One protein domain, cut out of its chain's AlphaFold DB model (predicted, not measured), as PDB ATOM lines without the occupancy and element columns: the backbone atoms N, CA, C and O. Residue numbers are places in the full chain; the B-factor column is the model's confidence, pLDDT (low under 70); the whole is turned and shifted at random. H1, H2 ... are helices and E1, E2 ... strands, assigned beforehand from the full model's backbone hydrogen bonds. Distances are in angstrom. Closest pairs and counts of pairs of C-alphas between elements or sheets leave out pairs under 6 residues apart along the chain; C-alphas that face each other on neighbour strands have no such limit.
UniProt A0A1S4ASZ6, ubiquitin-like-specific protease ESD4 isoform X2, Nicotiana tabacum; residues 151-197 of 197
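AT A GLANCE: This is residues 151 to 197 of the 197 residues of the protein "ubiquitin-like-specific protease ESD4 isoform X2" of Nicotiana tabacum (UniProt A0A1S4ASZ6). The printed part makes one elongated, open loop: E1 and H1 run out along one side, residues 164 to 171 turn at the tip, H2 and H3 come back along the other, and E2 closes it beside E1. The 47 residues hold, in order, E1, H1, H2, H3 and E2, mixed in class, with under half in named elements; the sheet E1, E2 is parallel. The whole is only just compact, close to loose, with a radius of gyration of the C-alphas of 11.2 A and spans of 33 by 21 by 14 A.

IN THESE COORDINATES: E1 is residues 152 to 154, from C-alpha 152 at (74.202, -2.564, 0.446). H1 is residues 158 to 163, 8.6 A long. H2 is 172 to 175, H3 181 to 184. E2, 193 to 195, ends at C-alpha 195 (70.372, 2.943, -2.212).

HOW THE PARTS SIT: E1 and E2 are parallel at 18 degrees; N 153 and O 193 are 3.0 A apart, within hydrogen-bond range. With H1, H2 and H3 between, they form a strand-helix-strand unit, two parallel neighbour strands joined through helices. H1 touches H2, closest at the C-alphas of Leu 163 and Tyr 172, 5.8 A. H2 and H3 are apart. In H1 every O i to N i+4 pair is within hydrogen-bond range; H2 and H3 are too short for one.

THE WHOLE: The C-alphas farthest apart, of Arg 151 and Lys 167, are 33.9 A apart. The printed part has no cut, no link is long, and no printed residue is under 70 in pLDDT.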
ATOM      1  N   ARG A 151      76.487  -6.510  -0.484       86.50
ATOM      2  CA  ARG A 151      76.636  -5.517   0.581       86.50
ATOM      3  C   ARG A 151      76.033  -4.180   0.176       86.50
ATOM      4  O   ARG A 151      76.553  -3.514  -0.719       86.50
ATOM      5  N   CYS A 152      74.951  -3.758   0.822       90.38
ATOM      6  CA  CYS A 152      74.202  -2.564   0.446       90.38
ATOM      7  C   CYS A 152      74.128  -1.555   1.595       90.38
ATOM      8  O   CYS A 152      73.731  -1.863   2.717       90.38
ATOM      9  N   HIS A 153      74.436  -0.292   1.297       91.50
ATOM     10  CA  HIS A 153      74.117   0.800   2.207       91.50
ATOM     11  C   HIS A 153      72.801   1.454   1.797       91.50
ATOM     12  O   HIS A 153      72.680   1.986   0.692       91.50
ATOM     13  N   PHE A 154      71.844   1.462   2.719       93.00
ATOM     14  CA  PHE A 154      70.577   2.161   2.551       93.00
ATOM     15  C   PHE A 154      70.577   3.446   3.373       93.00
ATOM     16  O   PHE A 154      70.777   3.411   4.597       93.00
ATOM     17  N   PHE A 155      70.353   4.561   2.686       92.81
ATOM     18  CA  PHE A 155      70.152   5.862   3.300       92.81
ATOM     19  C   PHE A 155      68.723   5.988   3.826       92.81
ATOM     20  O   PHE A 155      67.780   5.503   3.209       92.81
ATOM     21  N   ASN A 156      68.567   6.689   4.946       91.38
ATOM     22  CA  ASN A 156      67.251   7.087   5.440       91.38
ATOM     23  C   ASN A 156      66.587   8.065   4.443       91.38
ATOM     24  O   ASN A 156      67.284   8.874   3.824       91.38
ATOM     25  N   THR A 157      65.259   8.034   4.339       92.94
ATOM     26  CA  THR A 157      64.422   8.946   3.530       92.94
ATOM     27  C   THR A 157      64.745  10.440   3.716       92.94
ATOM     28  O   THR A 157      64.613  11.247   2.796       92.94
ATOM     29  N   PHE A 158      65.233  10.852   4.889       91.88
ATOM     30  CA  PHE A 158      65.615  12.245   5.144       91.88
ATOM     31  C   PHE A 158      66.963  12.654   4.544       91.88
ATOM     32  O   PHE A 158      67.250  13.853   4.451       91.88
ATOM     33  N   PHE A 159      67.808  11.694   4.162       93.25
ATOM     34  CA  PHE A 159      69.179  11.956   3.728       93.25
ATOM     35  C   PHE A 159      69.218  12.892   2.525       93.25
ATOM     36  O   PHE A 159      69.879  13.930   2.574       93.25
ATOM     37  N   TYR A 160      68.479  12.556   1.465       91.75
ATOM     38  CA  TYR A 160      68.507  13.333   0.231       91.75
ATOM     39  C   TYR A 160      67.948  14.739   0.449       91.75
ATOM     40  O   TYR A 160      68.595  15.725   0.095       91.75
ATOM     41  N   LYS A 161      66.812  14.846   1.154       92.38
ATOM     42  CA  LYS A 161      66.215  16.131   1.544       92.38
ATOM     43  C   LYS A 161      67.215  17.017   2.285       92.38
ATOM     44  O   LYS A 161      67.281  18.219   2.033       92.38
ATOM     45  N   LYS A 162      68.002  16.438   3.197       93.00
ATOM     46  CA  LYS A 162      69.011  17.180   3.958       93.00
ATOM     47  C   LYS A 162      70.211  17.564   3.096       93.00
ATOM     48  O   LYS A 162      70.697  18.688   3.204       93.00
ATOM     49  N   LEU A 163      70.638  16.673   2.204       92.25
ATOM     50  CA  LEU A 163      71.735  16.920   1.276       92.25
ATOM     51  C   LEU A 163      71.447  18.112   0.359       92.25
ATOM     52  O   LEU A 163      72.353  18.903   0.113       92.25
ATOM     53  N   ILE A 164      70.206  18.283  -0.102       92.94
ATOM     54  CA  ILE A 164      69.847  19.376  -1.019       92.94
ATOM     55  C   ILE A 164      69.401  20.669  -0.323       92.94
ATOM     56  O   ILE A 164      69.165  21.677  -0.983       92.94
ATOM     57  N   SER A 165      69.317  20.702   1.012       89.38
ATOM     58  CA  SER A 165      68.728  21.831   1.752       89.38
ATOM     59  C   SER A 165      69.615  23.094   1.831       89.38
ATOM     60  O   SER A 165      69.401  23.948   2.692       89.38
ATOM     61  N   GLY A 166      70.680  23.189   1.032       85.19
ATOM     62  CA  GLY A 166      71.625  24.310   1.043       85.19
ATOM     63  C   GLY A 166      71.154  25.505   0.214       85.19
ATOM     64  O   GLY A 166      70.385  25.345  -0.725       85.19
ATOM     65  N   LYS A 167      71.707  26.699   0.487       77.50
ATOM     66  CA  LYS A 167      71.444  27.943  -0.279       77.50
ATOM     67  C   LYS A 167      71.805  27.860  -1.780       77.50
ATOM     68  O   LYS A 167      71.494  28.784  -2.516       77.50
ATOM     69  N   GLY A 168      72.426  26.763  -2.225       82.31
ATOM     70  CA  GLY A 168      72.718  26.449  -3.628       82.31
ATOM     71  C   GLY A 168      72.341  25.019  -4.032       82.31
ATOM     72  O   GLY A 168      72.986  24.453  -4.905       82.31
ATOM     73  N   GLY A 169      71.372  24.391  -3.352       83.81
ATOM     74  CA  GLY A 169      70.875  23.051  -3.700       83.81
ATOM     75  C   GLY A 169      71.783  21.880  -3.304       83.81
ATOM     76  O   GLY A 169      71.428  20.730  -3.537       83.81
ATOM     77  N   TYR A 170      72.936  22.146  -2.680       90.94
ATOM     78  CA  TYR A 170      73.850  21.120  -2.173       90.94
ATOM     79  C   TYR A 170      74.492  21.544  -0.847       90.94
ATOM     80  O   TYR A 170      75.026  22.646  -0.716       90.94
ATOM     81  N   ASN A 171      74.435  20.667   0.155       91.75
ATOM     82  CA  ASN A 171      74.969  20.876   1.495       91.75
ATOM     83  C   ASN A 171      75.497  19.567   2.099       91.75
ATOM     84  O   ASN A 171      74.906  18.987   3.016       91.75
ATOM     85  N   TYR A 172      76.667  19.134   1.634       91.00
ATOM     86  CA  TYR A 172      77.355  17.965   2.188       91.00
ATOM     87  C   TYR A 172      77.641  18.079   3.691       91.00
ATOM     88  O   TYR A 172      77.541  17.096   4.423       91.00
ATOM     89  N   GLN A 173      77.958  19.280   4.182       90.44
ATOM     90  CA  GLN A 173      78.351  19.483   5.578       90.44
ATOM     91  C   GLN A 173      77.258  19.047   6.564       90.44
ATOM     92  O   GLN A 173      77.562  18.571   7.658       90.44
ATOM     93  N   SER A 174      75.992  19.155   6.158       90.12
ATOM     94  CA  SER A 174      74.840  18.744   6.961       90.12
ATOM     95  C   SER A 174      74.676  17.224   7.110       90.12
ATOM     96  O   SER A 174      74.138  16.770   8.120       90.12
ATOM     97  N   VAL A 175      75.179  16.442   6.148       92.12
ATOM     98  CA  VAL A 175      75.066  14.973   6.122       92.12
ATOM     99  C   VAL A 175      76.406  14.255   6.301       92.12
ATOM    100  O   VAL A 175      76.427  13.046   6.493       92.12
ATOM    101  N   LYS A 176      77.535  14.974   6.334       91.06
ATOM    102  CA  LYS A 176      78.893  14.414   6.499       91.06
ATOM    103  C   LYS A 176      79.022  13.443   7.683       91.06
ATOM    104  O   LYS A 176      79.756  12.461   7.620       91.06
ATOM    105  N   ARG A 177      78.314  13.712   8.786       90.12
ATOM    106  CA  ARG A 177      78.325  12.849   9.982       90.12
ATOM    107  C   ARG A 177      77.478  11.582   9.836       90.12
ATOM    108  O   ARG A 177      77.696  10.634  10.581       90.12
ATOM    109  N   TRP A 178      76.529  11.562   8.902       90.38
ATOM    110  CA  TRP A 178      75.578  10.462   8.729       90.38
ATOM    111  C   TRP A 178      76.268   9.219   8.161       90.38
ATOM    112  O   TRP A 178      75.933   8.109   8.555       90.38
ATOM    113  N   THR A 179      77.282   9.409   7.313       88.38
ATOM    114  CA  THR A 179      78.066   8.334   6.681       88.38
ATOM    115  C   THR A 179      79.431   8.101   7.325       88.38
ATOM    116  O   THR A 179      80.284   7.411   6.771       88.38
ATOM    117  N   SER A 180      79.684   8.694   8.493       88.00
ATOM    118  CA  SER A 180      80.959   8.511   9.186       88.00
ATOM    119  C   SER A 180      81.116   7.068   9.677       88.00
ATOM    120  O   SER A 180      80.165   6.502  10.213       88.00
ATOM    121  N   GLN A 181      82.334   6.518   9.607       85.94
ATOM    122  CA  GLN A 181      82.652   5.154  10.063       85.94
ATOM    123  C   GLN A 181      82.110   4.851  11.459       85.94
ATOM    124  O   GLN A 181      81.510   3.812  11.696       85.94
ATOM    125  N   ARG A 182      82.282   5.797  12.390       86.62
ATOM    126  CA  ARG A 182      81.804   5.668  13.772       86.62
ATOM    127  C   ARG A 182      80.281   5.516  13.855       86.62
ATOM    128  O   ARG A 182      79.795   4.878  14.777       86.62
ATOM    129  N   LYS A 183      79.534   6.135  12.936       86.44
ATOM    130  CA  LYS A 183      78.067   6.095  12.915       86.44
ATOM    131  C   LYS A 183      77.544   4.825  12.245       86.44
ATOM    132  O   LYS A 183      76.554   4.285  12.718       86.44
ATOM    133  N   LEU A 184      78.191   4.378  11.167       85.88
ATOM    134  CA  LEU A 184      77.760   3.205  10.398       85.88
ATOM    135  C   LEU A 184      78.318   1.881  10.936       85.88
ATOM    136  O   LEU A 184      77.716   0.836  10.725       85.88
ATOM    137  N   GLY A 185      79.467   1.912  11.609       85.31
ATOM    138  CA  GLY A 185      80.202   0.719  12.032       85.31
ATOM    139  C   GLY A 185      80.988   0.034  10.906       85.31
ATOM    140  O   GLY A 185      81.734  -0.898  11.182       85.31
ATOM    141  N   TYR A 186      80.865   0.497   9.659       86.00
ATOM    142  CA  TYR A 186      81.577  -0.017   8.485       86.00
ATOM    143  C   TYR A 186      81.899   1.100   7.488       86.00
ATOM    144  O   TYR A 186      81.270   2.166   7.509       86.00
ATOM    145  N   CYS A 187      82.878   0.840   6.613       85.12
ATOM    146  CA  CYS A 187      83.298   1.786   5.582       85.12
ATOM    147  C   CYS A 187      82.295   1.764   4.445       85.12
ATOM    148  O   CYS A 187      82.024   0.712   3.875       85.12
ATOM    149  N   LEU A 188      81.802   2.944   4.066       86.00
ATOM    150  CA  LEU A 188      80.863   3.082   2.958       86.00
ATOM    151  C   LEU A 188      81.429   2.449   1.671       86.00
ATOM    152  O   LEU A 188      80.712   1.742   0.980       86.00
ATOM    153  N   PHE A 189      82.736   2.592   1.426       86.00
ATOM    154  CA  PHE A 189      83.444   2.025   0.270       86.00
ATOM    155  C   PHE A 189      83.483   0.490   0.198       86.00
ATOM    156  O   PHE A 189      83.843  -0.044  -0.846       86.00
ATOM    157  N   GLU A 190      83.149  -0.215   1.279       85.25
ATOM    158  CA  GLU A 190      83.064  -1.681   1.278       85.25
ATOM    159  C   GLU A 190      81.718  -2.197   0.749       85.25
ATOM    160  O   GLU A 190      81.562  -3.402   0.555       85.25
ATOM    161  N   CYS A 191      80.732  -1.316   0.553       86.88
ATOM    162  CA  CYS A 191      79.438  -1.688  -0.002       86.88
ATOM    163  C   CYS A 191      79.507  -1.807  -1.530       86.88
ATOM    164  O   CYS A 191      80.069  -0.953  -2.217       86.88
ATOM    165  N   ASP A 192      78.849  -2.833  -2.067       88.25
ATOM    166  CA  ASP A 192      78.664  -3.046  -3.501       88.25
ATOM    167  C   ASP A 192      77.711  -2.014  -4.117       88.25
ATOM    168  O   ASP A 192      77.875  -1.614  -5.273       88.25
ATOM    169  N   LYS A 193      76.677  -1.609  -3.366       90.12
ATOM    170  CA  LYS A 193      75.635  -0.684  -3.829       90.12
ATOM    171  C   LYS A 193      75.197   0.298  -2.745       90.12
ATOM    172  O   LYS A 193      75.199  -0.006  -1.553       90.12
ATOM    173  N   TYR A 194      74.754   1.465  -3.203       91.25
ATOM    174  CA  TYR A 194      74.168   2.521  -2.382       91.25
ATOM    175  C   TYR A 194      72.742   2.772  -2.848       91.25
ATOM    176  O   TYR A 194      72.514   2.965  -4.043       91.25
ATOM    177  N   ILE A 195      71.793   2.768  -1.919       91.62
ATOM    178  CA  ILE A 195      70.372   2.943  -2.212       91.62
ATOM    179  C   ILE A 195      69.861   4.125  -1.393       91.62
ATOM    180  O   ILE A 195      69.974   4.143  -0.167       91.62
ATOM    181  N   GLY A 196      69.329   5.126  -2.091       86.31
ATOM    182  CA  GLY A 196      68.562   6.226  -1.512       86.31
ATOM    183  C   GLY A 196      67.128   6.164  -2.027       86.31
ATOM    184  O   GLY A 196      66.921   5.777  -3.179       86.31
ATOM    185  N   VAL A 197      66.175   6.511  -1.162       77.62
ATOM    186  CA  VAL A 197      64.733   6.566  -1.452       77.62
ATOM    187  C   VAL A 197      64.267   8.013  -1.415       77.62
ATOM    188  O   VAL A 197      64.772   8.755  -0.537       77.62
TER     189      VAL A 197